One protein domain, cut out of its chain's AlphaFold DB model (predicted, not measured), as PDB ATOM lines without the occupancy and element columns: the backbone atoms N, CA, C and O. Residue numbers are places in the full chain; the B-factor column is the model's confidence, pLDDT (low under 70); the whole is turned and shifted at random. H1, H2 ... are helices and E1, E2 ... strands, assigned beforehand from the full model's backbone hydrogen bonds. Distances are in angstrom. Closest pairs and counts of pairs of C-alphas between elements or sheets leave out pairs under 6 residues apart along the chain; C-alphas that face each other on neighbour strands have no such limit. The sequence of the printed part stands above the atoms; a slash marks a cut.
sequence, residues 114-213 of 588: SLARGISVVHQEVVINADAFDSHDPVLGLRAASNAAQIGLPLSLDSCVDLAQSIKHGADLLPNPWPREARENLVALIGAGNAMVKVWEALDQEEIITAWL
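This is residues 114 to 213 of the 588 residues of the protein "HD domain-containing protein" of Actinobacteria bacterium (UniProt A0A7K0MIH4). The domain is a rounded body built round helix H2, with a small sheet of three short strands, E1 to E3, over one side of H2 and helices H4 and H5 packed on it elsewhere. H3 runs beside the sheet's E3 edge and meets the short H6, while H1 sits at the rim. The printed part has 100 residues, with six named helices and three named strands that follow along the chain as E1 E2 E3 H1 H2 H3 H4 H5 H6; the sheet runs E1 - E2 - E3, antiparallel, and the class is mostly helix. It is compact, with a radius of gyration of the C-alphas of 11.9 A and spans of 29 by 25 by 23 A.

E1, residues 114 to 116, begins at C-alpha 114 (53.373, -23.343, 37.667). E2 is residues 119 to 122 and E3 residues 125 to 128. H1 is residues 130 to 135. H2, residues 140 to 150, is 15.4 A long and begins at C-alpha 140 (53.830, -33.706, 47.239). H3, residues 157 to 168, is 16.5 A long; H4, residues 180 to 190, 15.5 A; H5, residues 194 to 205, 17.7 A. H6, residues 208 to 212, ends at C-alpha 212 (48.065, -43.521, 52.623).

The strands form a meander, each the antiparallel neighbour of the one before, and E1 and E2, like E2 and E3, are a hairpin. N 115 and O 119 are 2.9 A apart, N 127 and O 120 2.8 A. H2 is on the sheet at a height of 8.3 A, making two layers, helix on one face of a sheet; the C-alphas of Val 126 and Ala 148 are closest, 5.6 A apart. H3 only grazes the sheet with residues 157 to 163. H1 is close to but not clearly touching H3; their closest C-alphas, Phe 133 and Ser 166, are 7.6 A apart. H2 touches H4, the same way at a tilt of 37 degrees, only just steep, closest at the C-alphas of Ser 146 and Leu 189, 4.1 A. Residues 195 to 200 of H5 touch H2, opposite ways at a shallow tilt of 31 degrees, closest at the C-alphas of Ala 149 and Met 196, 5.1 A. H6 touches H3, with the C-alphas of Ala 164 and Ile 208 closest, 5.9 A. H5 and H6 only just touch, only at the corner, with 3 pairs of C-alphas within 8 A, the closest those of Leu 203 and Ile 209, 6.0 A. Every O i to N i+4 pair is within hydrogen-bond range in H2, H3, H4 and H6; H5 has 6 of 8, and H1 has 0 of 2 beside 1 of 3 O i to N i+3 pairs.

The two C-alphas farthest apart, His 123 and Pro 177, are 35.3 A apart. The printed part has no cut. The link from H3 to H4, 11 residues, is long. The mean pLDDT of the printed part is 92.8, and no printed residue is under 70.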
ATOM      1  N   SER A 114      53.110 -22.920  36.290       84.62
ATOM      2  CA  SER A 114      53.373 -23.343  37.667       84.62
ATOM      3  C   SER A 114      52.157 -23.033  38.539       84.62
ATOM      4  O   SER A 114      51.632 -21.913  38.516       84.62
ATOM      5  N   LEU A 115      51.705 -24.052  39.266       83.19
ATOM      6  CA  LEU A 115      50.527 -23.991  40.121       83.19
ATOM      7  C   LEU A 115      50.928 -23.920  41.594       83.19
ATOM      8  O   LEU A 115      50.450 -23.040  42.305       83.19
ATOM      9  N   ALA A 116      51.845 -24.799  42.002       83.94
ATOM     10  CA  ALA A 116      52.429 -24.868  43.337       83.94
ATOM     11  C   ALA A 116      53.862 -25.445  43.261       83.94
ATOM     12  O   ALA A 116      54.391 -25.681  42.170       83.94
ATOM     13  N   ARG A 117      54.521 -25.660  44.409       84.00
ATOM     14  CA  ARG A 117      55.891 -26.195  44.466       84.00
ATOM     15  C   ARG A 117      55.897 -27.596  43.863       84.00
ATOM     16  O   ARG A 117      55.168 -28.459  44.341       84.00
ATOM     17  N   GLY A 118      56.699 -27.797  42.817       88.12
ATOM     18  CA  GLY A 118      56.796 -29.080  42.116       88.12
ATOM     19  C   GLY A 118      55.558 -29.465  41.297       88.12
ATOM     20  O   GLY A 118      55.495 -30.587  40.811       88.12
ATOM     21  N   ILE A 119      54.575 -28.569  41.138       93.00
ATOM     22  CA  ILE A 119      53.290 -28.874  40.496       93.00
ATOM     23  C   ILE A 119      52.990 -27.844  39.414       93.00
ATOM     24  O   ILE A 119      53.047 -26.627  39.646       93.00
ATOM     25  N   SER A 120      52.600 -28.328  38.240       92.38
ATOM     26  CA  SER A 120      52.268 -27.472  37.107       92.38
ATOM     27  C   SER A 120      51.046 -27.964  36.337       92.38
ATOM     28  O   SER A 120      50.616 -29.103  36.486       92.38
ATOM     29  N   VAL A 121      50.480 -27.097  35.497       90.94
ATOM     30  CA  VAL A 121      49.386 -27.451  34.581       90.94
ATOM     31  C   VAL A 121      49.924 -27.591  33.162       90.94
ATOM     32  O   VAL A 121      50.495 -26.642  32.609       90.94
ATOM     33  N   VAL A 122      49.690 -28.756  32.553       87.88
ATOM     34  CA  VAL A 122      50.079 -29.088  31.178       87.88
ATOM     35  C   VAL A 122      48.912 -29.804  30.496       87.88
ATOM     36  O   VAL A 122      48.363 -30.746  31.041       87.88
ATOM     37  N   HIS A 123      48.502 -29.347  29.307       84.12
ATOM     38  CA  HIS A 123      47.395 -29.952  28.534       84.12
ATOM     39  C   HIS A 123      46.075 -30.139  29.314       84.12
ATOM     40  O   HIS A 123      45.364 -31.109  29.089       84.12
ATOM     41  N   GLN A 124      45.723 -29.186  30.188       89.12
ATOM     42  CA  GLN A 124      44.544 -29.287  31.068       89.12
ATOM     43  C   GLN A 124      44.603 -30.486  32.031       89.12
ATOM     44  O   GLN A 124      43.571 -30.995  32.453       89.12
ATOM     45  N   GLU A 125      45.806 -30.929  32.388       91.88
ATOM     46  CA  GLU A 125      46.072 -31.894  33.450       91.88
ATOM     47  C   GLU A 125      47.015 -31.245  34.471       91.88
ATOM     48  O   GLU A 125      47.893 -30.446  34.112       91.88
ATOM     49  N   VAL A 126      46.830 -31.566  35.748       95.06
ATOM     50  CA  VAL A 126      47.825 -31.268  36.780       95.06
ATOM     51  C   VAL A 126      48.903 -32.338  36.737       95.06
ATOM     52  O   VAL A 126      48.608 -33.530  36.712       95.06
ATOM     53  N   VAL A 127      50.156 -31.899  36.721       95.56
ATOM     54  CA  VAL A 127      51.340 -32.745  36.598       95.56
ATOM     55  C   VAL A 127      52.275 -32.456  37.767       95.56
ATOM     56  O   VAL A 127      52.531 -31.293  38.097       95.56
ATOM     57  N   ILE A 128      52.789 -33.521  38.379       95.44
ATOM     58  CA  ILE A 128      53.931 -33.465  39.292       95.44
ATOM     59  C   ILE A 128      55.193 -33.395  38.431       95.44
ATOM     60  O   ILE A 128      55.410 -34.243  37.566       95.44
ATOM     61  N   ASN A 129      56.004 -32.357  38.623       93.31
ATOM     62  CA  ASN A 129      57.231 -32.187  37.855       93.31
ATOM     63  C   ASN A 129      58.253 -33.265  38.254       93.31
ATOM     64  O   ASN A 129      58.387 -33.579  39.432       93.31
ATOM     65  N   ALA A 130      59.012 -33.794  37.291       90.56
ATOM     66  CA  ALA A 130      59.963 -34.879  37.544       90.56
ATOM     67  C   ALA A 130      61.033 -34.527  38.600       90.56
ATOM     68  O   ALA A 130      61.394 -35.372  39.410       90.56
ATOM     69  N   ASP A 131      61.489 -33.271  38.637       89.12
ATOM     70  CA  ASP A 131      62.458 -32.756  39.615       89.12
ATOM     71  C   ASP A 131      61.877 -32.608  41.033       89.12
ATOM     72  O   ASP A 131      62.620 -32.448  41.999       89.12
ATOM     73  N   ALA A 132      60.550 -32.660  41.189       88.31
ATOM     74  CA  ALA A 132      59.912 -32.575  42.498       88.31
ATOM     75  C   ALA A 132      60.167 -33.830  43.348       88.31
ATOM     76  O   ALA A 132      60.296 -33.712  44.570       88.31
ATOM     77  N   PHE A 133      60.297 -35.001  42.719       86.75
ATOM     78  CA  PHE A 133      60.551 -36.273  43.405       86.75
ATOM     79  C   PHE A 133      61.953 -36.344  44.031       86.75
ATOM     80  O   PHE A 133      62.138 -36.996  45.054       86.75
ATOM     81  N   ASP A 134      62.928 -35.594  43.506       83.88
ATOM     82  CA  ASP A 134      64.284 -35.543  44.075       83.88
ATOM     83  C   ASP A 134      64.297 -34.948  45.495       83.88
ATOM     84  O   ASP A 134      65.186 -35.232  46.304       83.88
ATOM     85  N   SER A 135      63.297 -34.123  45.823       77.62
ATOM     86  CA  SER A 135      63.213 -33.425  47.104       77.62
ATOM     87  C   SER A 135      62.680 -34.268  48.267       77.62
ATOM     88  O   SER A 135      62.774 -33.797  49.400       77.62
ATOM     89  N   HIS A 136      62.185 -35.489  48.007       82.69
ATOM     90  CA  HIS A 136      61.592 -36.392  49.008       82.69
ATOM     91  C   HIS A 136      60.561 -35.670  49.894       82.69
ATOM     92  O   HIS A 136      60.650 -35.669  51.123       82.69
ATOM     93  N   ASP A 137      59.634 -34.956  49.252       86.62
ATOM     94  CA  ASP A 137      58.585 -34.196  49.926       86.62
ATOM     95  C   ASP A 137      57.361 -35.103  50.143       86.62
ATOM     96  O   ASP A 137      56.578 -35.305  49.207       86.62
ATOM     97  N   PRO A 138      57.118 -35.601  51.374       89.19
ATOM     98  CA  PRO A 138      56.039 -36.553  51.632       89.19
ATOM     99  C   PRO A 138      54.640 -35.961  51.397       89.19
ATOM    100  O   PRO A 138      53.658 -36.697  51.321       89.19
ATOM    101  N   VAL A 139      54.514 -34.632  51.281       92.12
ATOM    102  CA  VAL A 139      53.237 -33.937  51.058       92.12
ATOM    103  C   VAL A 139      52.937 -33.750  49.563       92.12
ATOM    104  O   VAL A 139      51.804 -33.424  49.201       92.12
ATOM    105  N   LEU A 140      53.909 -33.994  48.676       93.25
ATOM    106  CA  LEU A 140      53.830 -33.706  47.239       93.25
ATOM    107  C   LEU A 140      52.574 -34.282  46.572       93.25
ATOM    108  O   LEU A 140      51.875 -33.563  45.853       93.25
ATOM    109  N   GLY A 141      52.254 -35.548  46.846       95.56
ATOM    110  CA  GLY A 141      51.096 -36.219  46.258       95.56
ATOM    111  C   GLY A 141      49.759 -35.600  46.667       95.56
ATOM    112  O   GLY A 141      48.929 -35.290  45.811       95.56
ATOM    113  N   LEU A 142      49.565 -35.344  47.966       96.75
ATOM    114  CA  LEU A 142      48.355 -34.687  48.472       96.75
ATOM    115  C   LEU A 142      48.259 -33.236  47.994       96.75
ATOM    116  O   LEU A 142      47.166 -32.780  47.668       96.75
ATOM    117  N   ARG A 143      49.388 -32.524  47.888       95.06
ATOM    118  CA  ARG A 143      49.433 -31.164  47.336       95.06
ATOM    119  C   ARG A 143      49.024 -31.145  45.864       95.06
ATOM    120  O   ARG A 143      48.265 -30.267  45.460       95.06
ATOM    121  N   ALA A 144      49.493 -32.097  45.060       96.75
ATOM    122  CA  ALA A 144      49.108 -32.208  43.653       96.75
ATOM    123  C   ALA A 144      47.616 -32.520  43.509       96.75
ATOM    124  O   ALA A 144      46.920 -31.870  42.727       96.75
ATOM    125  N   ALA A 145      47.115 -33.456  44.315       98.06
ATOM    126  CA  ALA A 145      45.716 -33.847  44.323       98.06
ATOM    127  C   ALA A 145      44.785 -32.704  44.761       98.06
ATOM    128  O   ALA A 145      43.793 -32.428  44.084       98.06
ATOM    129  N   SER A 146      45.118 -32.002  45.849       96.69
ATOM    130  CA  SER A 146      44.332 -30.864  46.335       96.69
ATOM    131  C   SER A 146      44.260 -29.768  45.275       96.69
ATOM    132  O   SER A 146      43.174 -29.317  44.925       96.69
ATOM    133  N   ASN A 147      45.398 -29.411  44.675       94.56
ATOM    134  CA  ASN A 147      45.462 -28.403  43.628       94.56
ATOM    135  C   ASN A 147      44.660 -28.809  42.385       94.56
ATOM    136  O   ASN A 147      43.914 -27.984  41.867       94.56
ATOM    137  N   ALA A 148      44.767 -30.066  41.935       96.56
ATOM    138  CA  ALA A 148      43.993 -30.600  40.813       96.56
ATOM    139  C   ALA A 148      42.484 -30.487  41.051       96.56
ATOM    140  O   ALA A 148      41.758 -29.940  40.216       96.56
ATOM    141  N   ALA A 149      42.026 -30.917  42.227       97.06
ATOM    142  CA  ALA A 149      40.618 -30.882  42.584       97.06
ATOM    143  C   ALA A 149      40.090 -29.442  42.711       97.06
ATOM    144  O   ALA A 149      39.026 -29.138  42.180       97.06
ATOM    145  N   GLN A 150      40.855 -28.534  43.324       94.31
ATOM    146  CA  GLN A 150      40.449 -27.139  43.547       94.31
ATOM    147  C   GLN A 150      40.341 -26.307  42.259       94.31
ATOM    148  O   GLN A 150      39.532 -25.382  42.180       94.31
ATOM    149  N   ILE A 151      41.095 -26.658  41.212       92.94
ATOM    150  CA  ILE A 151      40.948 -26.037  39.885       92.94
ATOM    151  C   ILE A 151      40.074 -26.860  38.929       92.94
ATOM    152  O   ILE A 151      39.888 -26.473  37.779       92.94
ATOM    153  N   GLY A 152      39.541 -28.003  39.368       93.62
ATOM    154  CA  GLY A 152      38.672 -28.850  38.550       93.62
ATOM    155  C   GLY A 152      39.364 -29.527  37.363       93.62
ATOM    156  O   GLY A 152      38.693 -29.841  36.377       93.62
ATOM    157  N   LEU A 153      40.679 -29.752  37.433       93.75
ATOM    158  CA  LEU A 153      41.442 -30.464  36.404       93.75
ATOM    159  C   LEU A 153      41.815 -31.880  36.875       93.75
ATOM    160  O   LEU A 153      42.052 -32.084  38.065       93.75
ATOM    161  N   PRO A 154      41.884 -32.874  35.971       94.25
ATOM    162  CA  PRO A 154      42.369 -34.202  36.324       94.25
ATOM    163  C   PRO A 154      43.858 -34.179  36.685       94.25
ATOM    164  O   PRO A 154      44.634 -33.366  36.173       94.25
ATOM    165  N   LEU A 155      44.251 -35.111  37.550       95.69
ATOM    166  CA  LEU A 155      45.650 -35.423  37.816       95.69
ATOM    167  C   LEU A 155      46.176 -36.333  36.698       95.69
ATOM    168  O   LEU A 155      45.480 -37.258  36.278       95.69
ATOM    169  N   SER A 156      47.377 -36.052  36.194       93.75
ATOM    170  CA  SER A 156      47.999 -36.853  35.138       93.75
ATOM    171  C   SER A 156      48.245 -38.288  35.602       93.75
ATOM    172  O   SER A 156      48.793 -38.511  36.683       93.75
ATOM    173  N   LEU A 157      47.905 -39.253  34.741       92.25
ATOM    174  CA  LEU A 157      48.184 -40.671  34.969       92.25
ATOM    175  C   LEU A 157      49.674 -40.926  35.217       92.25
ATOM    176  O   LEU A 157      50.010 -41.684  36.119       92.25
ATOM    177  N   ASP A 158      50.552 -40.277  34.451       92.50
ATOM    178  CA  ASP A 158      52.001 -40.472  34.574       92.50
ATOM    179  C   ASP A 158      52.477 -40.003  35.958       92.50
ATOM    180  O   ASP A 158      53.221 -40.704  36.635       92.50
ATOM    181  N   SER A 159      51.940 -38.878  36.447       95.81
ATOM    182  CA  SER A 159      52.217 -38.396  37.803       95.81
ATOM    183  C   SER A 159      51.705 -39.341  38.891       95.81
ATOM    184  O   SER A 159      52.376 -39.487  39.908       95.81
ATOM    185  N   CYS A 160      50.550 -39.991  38.700       96.25
ATOM    186  CA  CYS A 160      50.078 -41.018  39.632       96.25
ATOM    187  C   CYS A 160      51.007 -42.240  39.634       96.25
ATOM    188  O   CYS A 160      51.363 -42.728  40.702       96.25
ATOM    189  N   VAL A 161      51.439 -42.712  38.461       95.12
ATOM    190  CA  VAL A 161      52.358 -43.857  38.343       95.12
ATOM    191  C   VAL A 161      53.688 -43.563  39.037       95.12
ATOM    192  O   VAL A 161      54.140 -44.367  39.854       95.12
ATOM    193  N   ASP A 162      54.291 -42.410  38.752       95.25
ATOM    194  CA  ASP A 162      55.572 -42.009  39.339       95.25
ATOM    195  C   ASP A 162      55.459 -41.852  40.864       95.25
ATOM    196  O   ASP A 162      56.301 -42.349  41.614       95.25
ATOM    197  N   LEU A 163      54.365 -41.250  41.342       95.81
ATOM    198  CA  LEU A 163      54.084 -41.114  42.770       95.81
ATOM    199  C   LEU A 163      53.901 -42.474  43.460       95.81
ATOM    200  O   LEU A 163      54.484 -42.706  44.519       95.81
ATOM    201  N   ALA A 164      53.136 -43.391  42.866       95.19
ATOM    202  CA  ALA A 164      52.946 -44.737  43.405       95.19
ATOM    203  C   ALA A 164      54.274 -45.506  43.482       95.19
ATOM    204  O   ALA A 164      54.559 -46.173  44.482       95.19
ATOM    205  N   GLN A 165      55.127 -45.378  42.459       94.12
ATOM    206  CA  GLN A 165      56.472 -45.952  42.475       94.12
ATOM    207  C   GLN A 165      57.337 -45.333  43.574       94.12
ATOM    208  O   GLN A 165      58.008 -46.072  44.294       94.12
ATOM    209  N   SER A 166      57.314 -44.013  43.745       92.56
ATOM    210  CA  SER A 166      58.083 -43.334  44.791       92.56
ATOM    211  C   SER A 166      57.669 -43.778  46.202       92.56
ATOM    212  O   SER A 166      58.513 -44.161  47.019       92.56
ATOM    213  N   ILE A 167      56.358 -43.852  46.464       91.81
ATOM    214  CA  ILE A 167      55.798 -44.353  47.730       91.81
ATOM    215  C   ILE A 167      56.231 -45.803  47.978       91.81
ATOM    216  O   ILE A 167      56.655 -46.141  49.084       91.81
ATOM    217  N   LYS A 168      56.190 -46.661  46.952       90.00
ATOM    218  CA  LYS A 168      56.611 -48.068  47.054       90.00
ATOM    219  C   LYS A 168      58.094 -48.225  47.408       90.00
ATOM    220  O   LYS A 168      58.452 -49.177  48.099       90.00
ATOM    221  N   HIS A 169      58.949 -47.307  46.959       88.50
ATOM    222  CA  HIS A 169      60.367 -47.270  47.331       88.50
ATOM    223  C   HIS A 169      60.626 -46.572  48.678       88.50
ATOM    224  O   HIS A 169      61.762 -46.559  49.147       88.50
ATOM    225  N   GLY A 170      59.585 -46.036  49.321       81.56
ATOM    226  CA  GLY A 170      59.641 -45.422  50.644       81.56
ATOM    227  C   GLY A 170      60.130 -43.972  50.676       81.56
ATOM    228  O   GLY A 170      60.343 -43.452  51.767       81.56
ATOM    229  N   ALA A 171      60.302 -43.326  49.520       76.81
ATOM    230  CA  ALA A 171      60.845 -41.969  49.414       76.81
ATOM    231  C   ALA A 171      59.833 -40.878  49.818       76.81
ATOM    232  O   ALA A 171      60.207 -39.943  50.520       76.81
ATOM    233  N   ASP A 172      58.557 -41.044  49.454       78.88
ATOM    234  CA  ASP A 172      57.480 -40.064  49.700       78.88
ATOM    235  C   ASP A 172      56.386 -40.605  50.646       78.88
ATOM    236  O   ASP A 172      55.195 -40.320  50.497       78.88
ATOM    237  N   LEU A 173      56.761 -41.441  51.623       83.56
ATOM    238  CA  LEU A 173      55.827 -41.924  52.646       83.56
ATOM    239  C   LEU A 173      55.504 -40.816  53.658       83.56
ATOM    240  O   LEU A 173      56.398 -40.211  54.249       83.56
ATOM    241  N   LEU A 174      54.212 -40.602  53.917       90.81
ATOM    242  CA  LEU A 174      53.762 -39.674  54.953       90.81
ATOM    243  C   LEU A 174      54.221 -40.156  56.344       90.81
ATOM    244  O   LEU A 174      53.978 -41.316  56.693       90.81
ATOM    245  N   PRO A 175      54.860 -39.292  57.159       92.38
ATOM    246  CA  PRO A 175      55.203 -39.633  58.536       92.38
ATOM    247  C   PRO A 175      53.934 -39.752  59.388       92.38
ATOM    248  O   PRO A 175      52.884 -39.251  59.004       92.38
ATOM    249  N   ASN A 176      54.031 -40.383  60.562       92.31
ATOM    250  CA  ASN A 176      52.924 -40.488  61.516       92.31
ATOM    251  C   ASN A 176      53.290 -39.763  62.829       92.31
ATOM    252  O   ASN A 176      54.266 -40.168  63.467       92.31
ATOM    253  N   PRO A 177      52.519 -38.750  63.268       94.94
ATOM    254  CA  PRO A 177      51.344 -38.182  62.598       94.94
ATOM    255  C   PRO A 177      51.705 -37.462  61.291       94.94
ATOM    256  O   PRO A 177      52.838 -37.014  61.110       94.94
ATOM    257  N   TRP A 178      50.729 -37.348  60.389       95.38
ATOM    258  CA  TRP A 178      50.896 -36.609  59.143       95.38
ATOM    259  C   TRP A 178      51.206 -35.135  59.429       95.38
ATOM    260  O   TRP A 178      50.657 -34.564  60.379       95.38
ATOM    261  N   PRO A 179      52.026 -34.476  58.589       92.12
ATOM    262  CA  PRO A 179      52.240 -33.043  58.698       92.12
ATOM    263  C   PRO A 179      50.917 -32.294  58.530       92.12
ATOM    264  O   PRO A 179      50.048 -32.704  57.754       92.12
ATOM    265  N   ARG A 180      50.781 -31.146  59.199       89.69
ATOM    266  CA  ARG A 180      49.578 -30.302  59.107       89.69
ATOM    267  C   ARG A 180      49.189 -29.998  57.656       89.69
ATOM    268  O   ARG A 180      48.015 -30.097  57.313       89.69
ATOM    269  N   GLU A 181      50.172 -29.692  56.808       89.00
ATOM    270  CA  GLU A 181      49.957 -29.416  55.383       89.00
ATOM    271  C   GLU A 181      49.318 -30.613  54.650       89.00
ATOM    272  O   GLU A 181      48.435 -30.426  53.818       89.00
ATOM    273  N   ALA A 182      49.705 -31.852  54.975       94.31
ATOM    274  CA  ALA A 182      49.112 -33.051  54.380       94.31
ATOM    275  C   ALA A 182      47.635 -33.196  54.761       94.31
ATOM    276  O   ALA A 182      46.793 -33.422  53.892       94.31
ATOM    277  N   ARG A 183      47.295 -32.989  56.040       95.62
ATOM    278  CA  ARG A 183      45.900 -32.979  56.502       95.62
ATOM    279  C   ARG A 183      45.082 -31.892  55.807       95.62
ATOM    280  O   ARG A 183      43.980 -32.164  55.346       95.62
ATOM    281  N   GLU A 184      45.611 -30.674  55.712       93.12
ATOM    282  CA  GLU A 184      44.935 -29.557  55.038       93.12
ATOM    283  C   GLU A 184      44.730 -29.832  53.545       93.12
ATOM    284  O   GLU A 184      43.644 -29.587  53.024       93.12
ATOM    285  N   ASN A 185      45.726 -30.413  52.870       96.19
ATOM    286  CA  ASN A 185      45.608 -30.833  51.478       96.19
ATOM    287  C   ASN A 185      44.586 -31.961  51.296       96.19
ATOM    288  O   ASN A 185      43.828 -31.923  50.330       96.19
ATOM    289  N   LEU A 186      44.510 -32.928  52.219       98.31
ATOM    290  CA  LEU A 186      43.457 -33.945  52.201       98.31
ATOM    291  C   LEU A 186      42.078 -33.292  52.336       98.31
ATOM    292  O   LEU A 186      41.216 -33.550  51.504       98.31
ATOM    293  N   VAL A 187      41.877 -32.416  53.329       97.94
ATOM    294  CA  VAL A 187      40.598 -31.712  53.537       97.94
ATOM    295  C   VAL A 187      40.231 -30.865  52.315       97.94
ATOM    296  O   VAL A 187      39.082 -30.886  51.882       97.94
ATOM    297  N   ALA A 188      41.193 -30.168  51.707       96.69
ATOM    298  CA  ALA A 188      40.974 -29.405  50.481       96.69
ATOM    299  C   ALA A 188      40.642 -30.309  49.280       96.69
ATOM    300  O   ALA A 188      39.735 -29.992  48.517       96.69
ATOM    301  N   LEU A 189      41.323 -31.445  49.111       98.31
ATOM    302  CA  LEU A 189      40.998 -32.428  48.075       98.31
ATOM    303  C   LEU A 189      39.548 -32.895  48.219       98.31
ATOM    304  O   LEU A 189      38.786 -32.836  47.256       98.31
ATOM    305  N   ILE A 190      39.161 -33.323  49.420       97.94
ATOM    306  CA  ILE A 190      37.839 -33.909  49.647       97.94
ATOM    307  C   ILE A 190      36.719 -32.859  49.708       97.94
ATOM    308  O   ILE A 190      35.579 -33.133  49.350       97.94
ATOM    309  N   GLY A 191      37.049 -31.616  50.062       96.75
ATOM    310  CA  GLY A 191      36.136 -30.474  50.031       96.75
ATOM    311  C   GLY A 191      35.851 -29.919  48.630       96.75
ATOM    312  O   GLY A 191      34.979 -29.068  48.487       96.75
ATOM    313  N   ALA A 192      36.529 -30.396  47.579       96.31
ATOM    314  CA  ALA A 192      36.352 -29.907  46.204       96.31
ATOM    315  C   ALA A 192      35.042 -30.370  45.519       96.31
ATOM    316  O   ALA A 192      34.837 -30.149  44.320       96.31
ATOM    317  N   GLY A 193      34.160 -31.064  46.246       95.56
ATOM    318  CA  GLY A 193      32.892 -31.569  45.726       95.56
ATOM    319  C   GLY A 193      33.088 -32.500  44.526       95.56
ATOM    320  O   GLY A 193      33.950 -33.375  44.531       95.56
ATOM    321  N   ASN A 194      32.309 -32.306  43.458       96.00
ATOM    322  CA  ASN A 194      32.356 -33.178  42.274       96.00
ATOM    323  C   ASN A 194      33.738 -33.248  41.596       96.00
ATOM    324  O   ASN A 194      34.030 -34.240  40.931       96.00
ATOM    325  N   ALA A 195      34.588 -32.228  41.743       95.62
ATOM    326  CA  ALA A 195      35.928 -32.250  41.161       95.62
ATOM    327  C   ALA A 195      36.848 -33.284  41.835       95.62
ATOM    328  O   ALA A 195      37.676 -33.891  41.153       95.62
ATOM    329  N   MET A 196      36.649 -33.550  43.135       96.50
ATOM    330  CA  MET A 196      37.385 -34.571  43.888       96.50
ATOM    331  C   MET A 196      37.280 -35.942  43.221       96.50
ATOM    332  O   MET A 196      38.271 -36.656  43.145       96.50
ATOM    333  N   VAL A 197      36.095 -36.308  42.719       97.00
ATOM    334  CA  VAL A 197      35.780 -37.657  42.223       97.00
ATOM    335  C   VAL A 197      36.834 -38.189  41.255       97.00
ATOM    336  O   VAL A 197      37.291 -39.316  41.413       97.00
ATOM    337  N   LYS A 198      37.215 -37.390  40.253       95.19
ATOM    338  CA  LYS A 198      38.162 -37.828  39.217       95.19
ATOM    339  C   LYS A 198      39.584 -37.934  39.755       95.19
ATOM    340  O   LYS A 198      40.313 -38.835  39.364       95.19
ATOM    341  N   VAL A 199      39.966 -37.016  40.640       97.88
ATOM    342  CA  VAL A 199      41.295 -37.000  41.259       97.88
ATOM    343  C   VAL A 199      41.441 -38.169  42.233       97.88
ATOM    344  O   VAL A 199      42.442 -38.874  42.188       97.88
ATOM    345  N   TRP A 200      40.424 -38.420  43.059       98.31
ATOM    346  CA  TRP A 200      40.383 -39.561  43.969       98.31
ATOM    347  C   TRP A 200      40.428 -40.886  43.210       98.31
ATOM    348  O   TRP A 200      41.217 -41.752  43.569       98.31
ATOM    349  N   GLU A 201      39.653 -41.021  42.126       97.19
ATOM    350  CA  GLU A 201      39.699 -42.214  41.273       97.19
ATOM    351  C   GLU A 201      41.095 -42.415  40.670       97.19
ATOM    352  O   GLU A 201      41.626 -43.514  40.745       97.19
ATOM    353  N   ALA A 202      41.736 -41.362  40.148       96.88
ATOM    354  CA  ALA A 202      43.084 -41.463  39.584       96.88
ATOM    355  C   ALA A 202      44.135 -41.938  40.606       96.88
ATOM    356  O   ALA A 202      45.046 -42.681  40.248       96.88
ATOM    357  N   LEU A 203      44.012 -41.523  41.871       97.81
ATOM    358  CA  LEU A 203      44.889 -41.969  42.957       97.81
ATOM    359  C   LEU A 203      44.575 -43.403  43.404       97.81
ATOM    360  O   LEU A 203      45.486 -44.180  43.679       97.81
ATOM    361  N   ASP A 204      43.292 -43.756  43.495       97.31
ATOM    362  CA  ASP A 204      42.838 -45.083  43.920       97.31
ATOM    363  C   ASP A 204      43.158 -46.171  42.880       97.31
ATOM    364  O   ASP A 204      43.433 -47.314  43.244       97.31
ATOM    365  N   GLN A 205      43.186 -45.814  41.593       94.62
ATOM    366  CA  GLN A 205      43.585 -46.692  40.486       94.62
ATOM    367  C   GLN A 205      45.055 -47.133  40.576       94.62
ATOM    368  O   GLN A 205      45.370 -48.266  40.227       94.62
ATOM    369  N   GLU A 206      45.935 -46.286  41.118       95.31
ATOM    370  CA  GLU A 206      47.338 -46.630  41.400       95.31
ATOM    371  C   GLU A 206      47.565 -47.053  42.868       95.31
ATOM    372  O   GLU A 206      48.697 -47.063  43.346       95.31
ATOM    373  N   GLU A 207      46.492 -47.377  43.604       95.56
ATOM    374  CA  GLU A 207      46.507 -47.809  45.014       95.56
ATOM    375  C   GLU A 207      47.157 -46.812  45.999       95.56
ATOM    376  O   GLU A 207      47.450 -47.151  47.149       95.56
ATOM    377  N   ILE A 208      47.320 -45.547  45.600       97.25
ATOM    378  CA  ILE A 208      47.926 -44.495  46.431       97.25
ATOM    379  C   ILE A 208      47.049 -44.199  47.652       97.25
ATOM    380  O   ILE A 208      47.562 -44.032  48.759       97.25
ATOM    381  N   ILE A 209      45.722 -44.195  47.476       97.38
ATOM    382  CA  ILE A 209      44.771 -44.021  48.584       97.38
ATOM    383  C   ILE A 209      44.961 -45.116  49.633       97.38
ATOM    384  O   ILE A 209      45.060 -44.799  50.813       97.38
ATOM    385  N   THR A 210      45.083 -46.379  49.223       96.06
ATOM    386  CA  THR A 210      45.331 -47.506  50.134       96.06
ATOM    387  C   THR A 210      46.693 -47.400  50.820       96.06
ATOM    388  O   THR A 210      46.807 -47.713  52.004       96.06
ATOM    389  N   ALA A 211      47.723 -46.926  50.112       95.25
ATOM    390  CA  ALA A 211      49.044 -46.709  50.699       95.25
ATOM    391  C   ALA A 211      49.018 -45.636  51.802       95.25
ATOM    392  O   ALA A 211      49.646 -45.802  52.849       95.25
ATOM    393  N   TRP A 212      48.262 -44.553  51.604       95.62
ATOM    394  CA  TRP A 212      48.065 -43.521  52.623       95.62
ATOM    395  C   TRP A 212      47.081 -43.947  53.715       95.62
ATOM    396  O   TRP A 212      47.260 -43.599  54.880       95.62
ATOM    397  N   LEU A 213      46.029 -44.681  53.373       96.38
ATOM    398  CA  LEU A 213      44.901 -45.017  54.241       96.38
ATOM    399  C   LEU A 213      44.600 -46.522  54.144       96.38
ATOM    400  O   LEU A 213      43.667 -46.916  53.444       96.38
TER     401      LEU A 213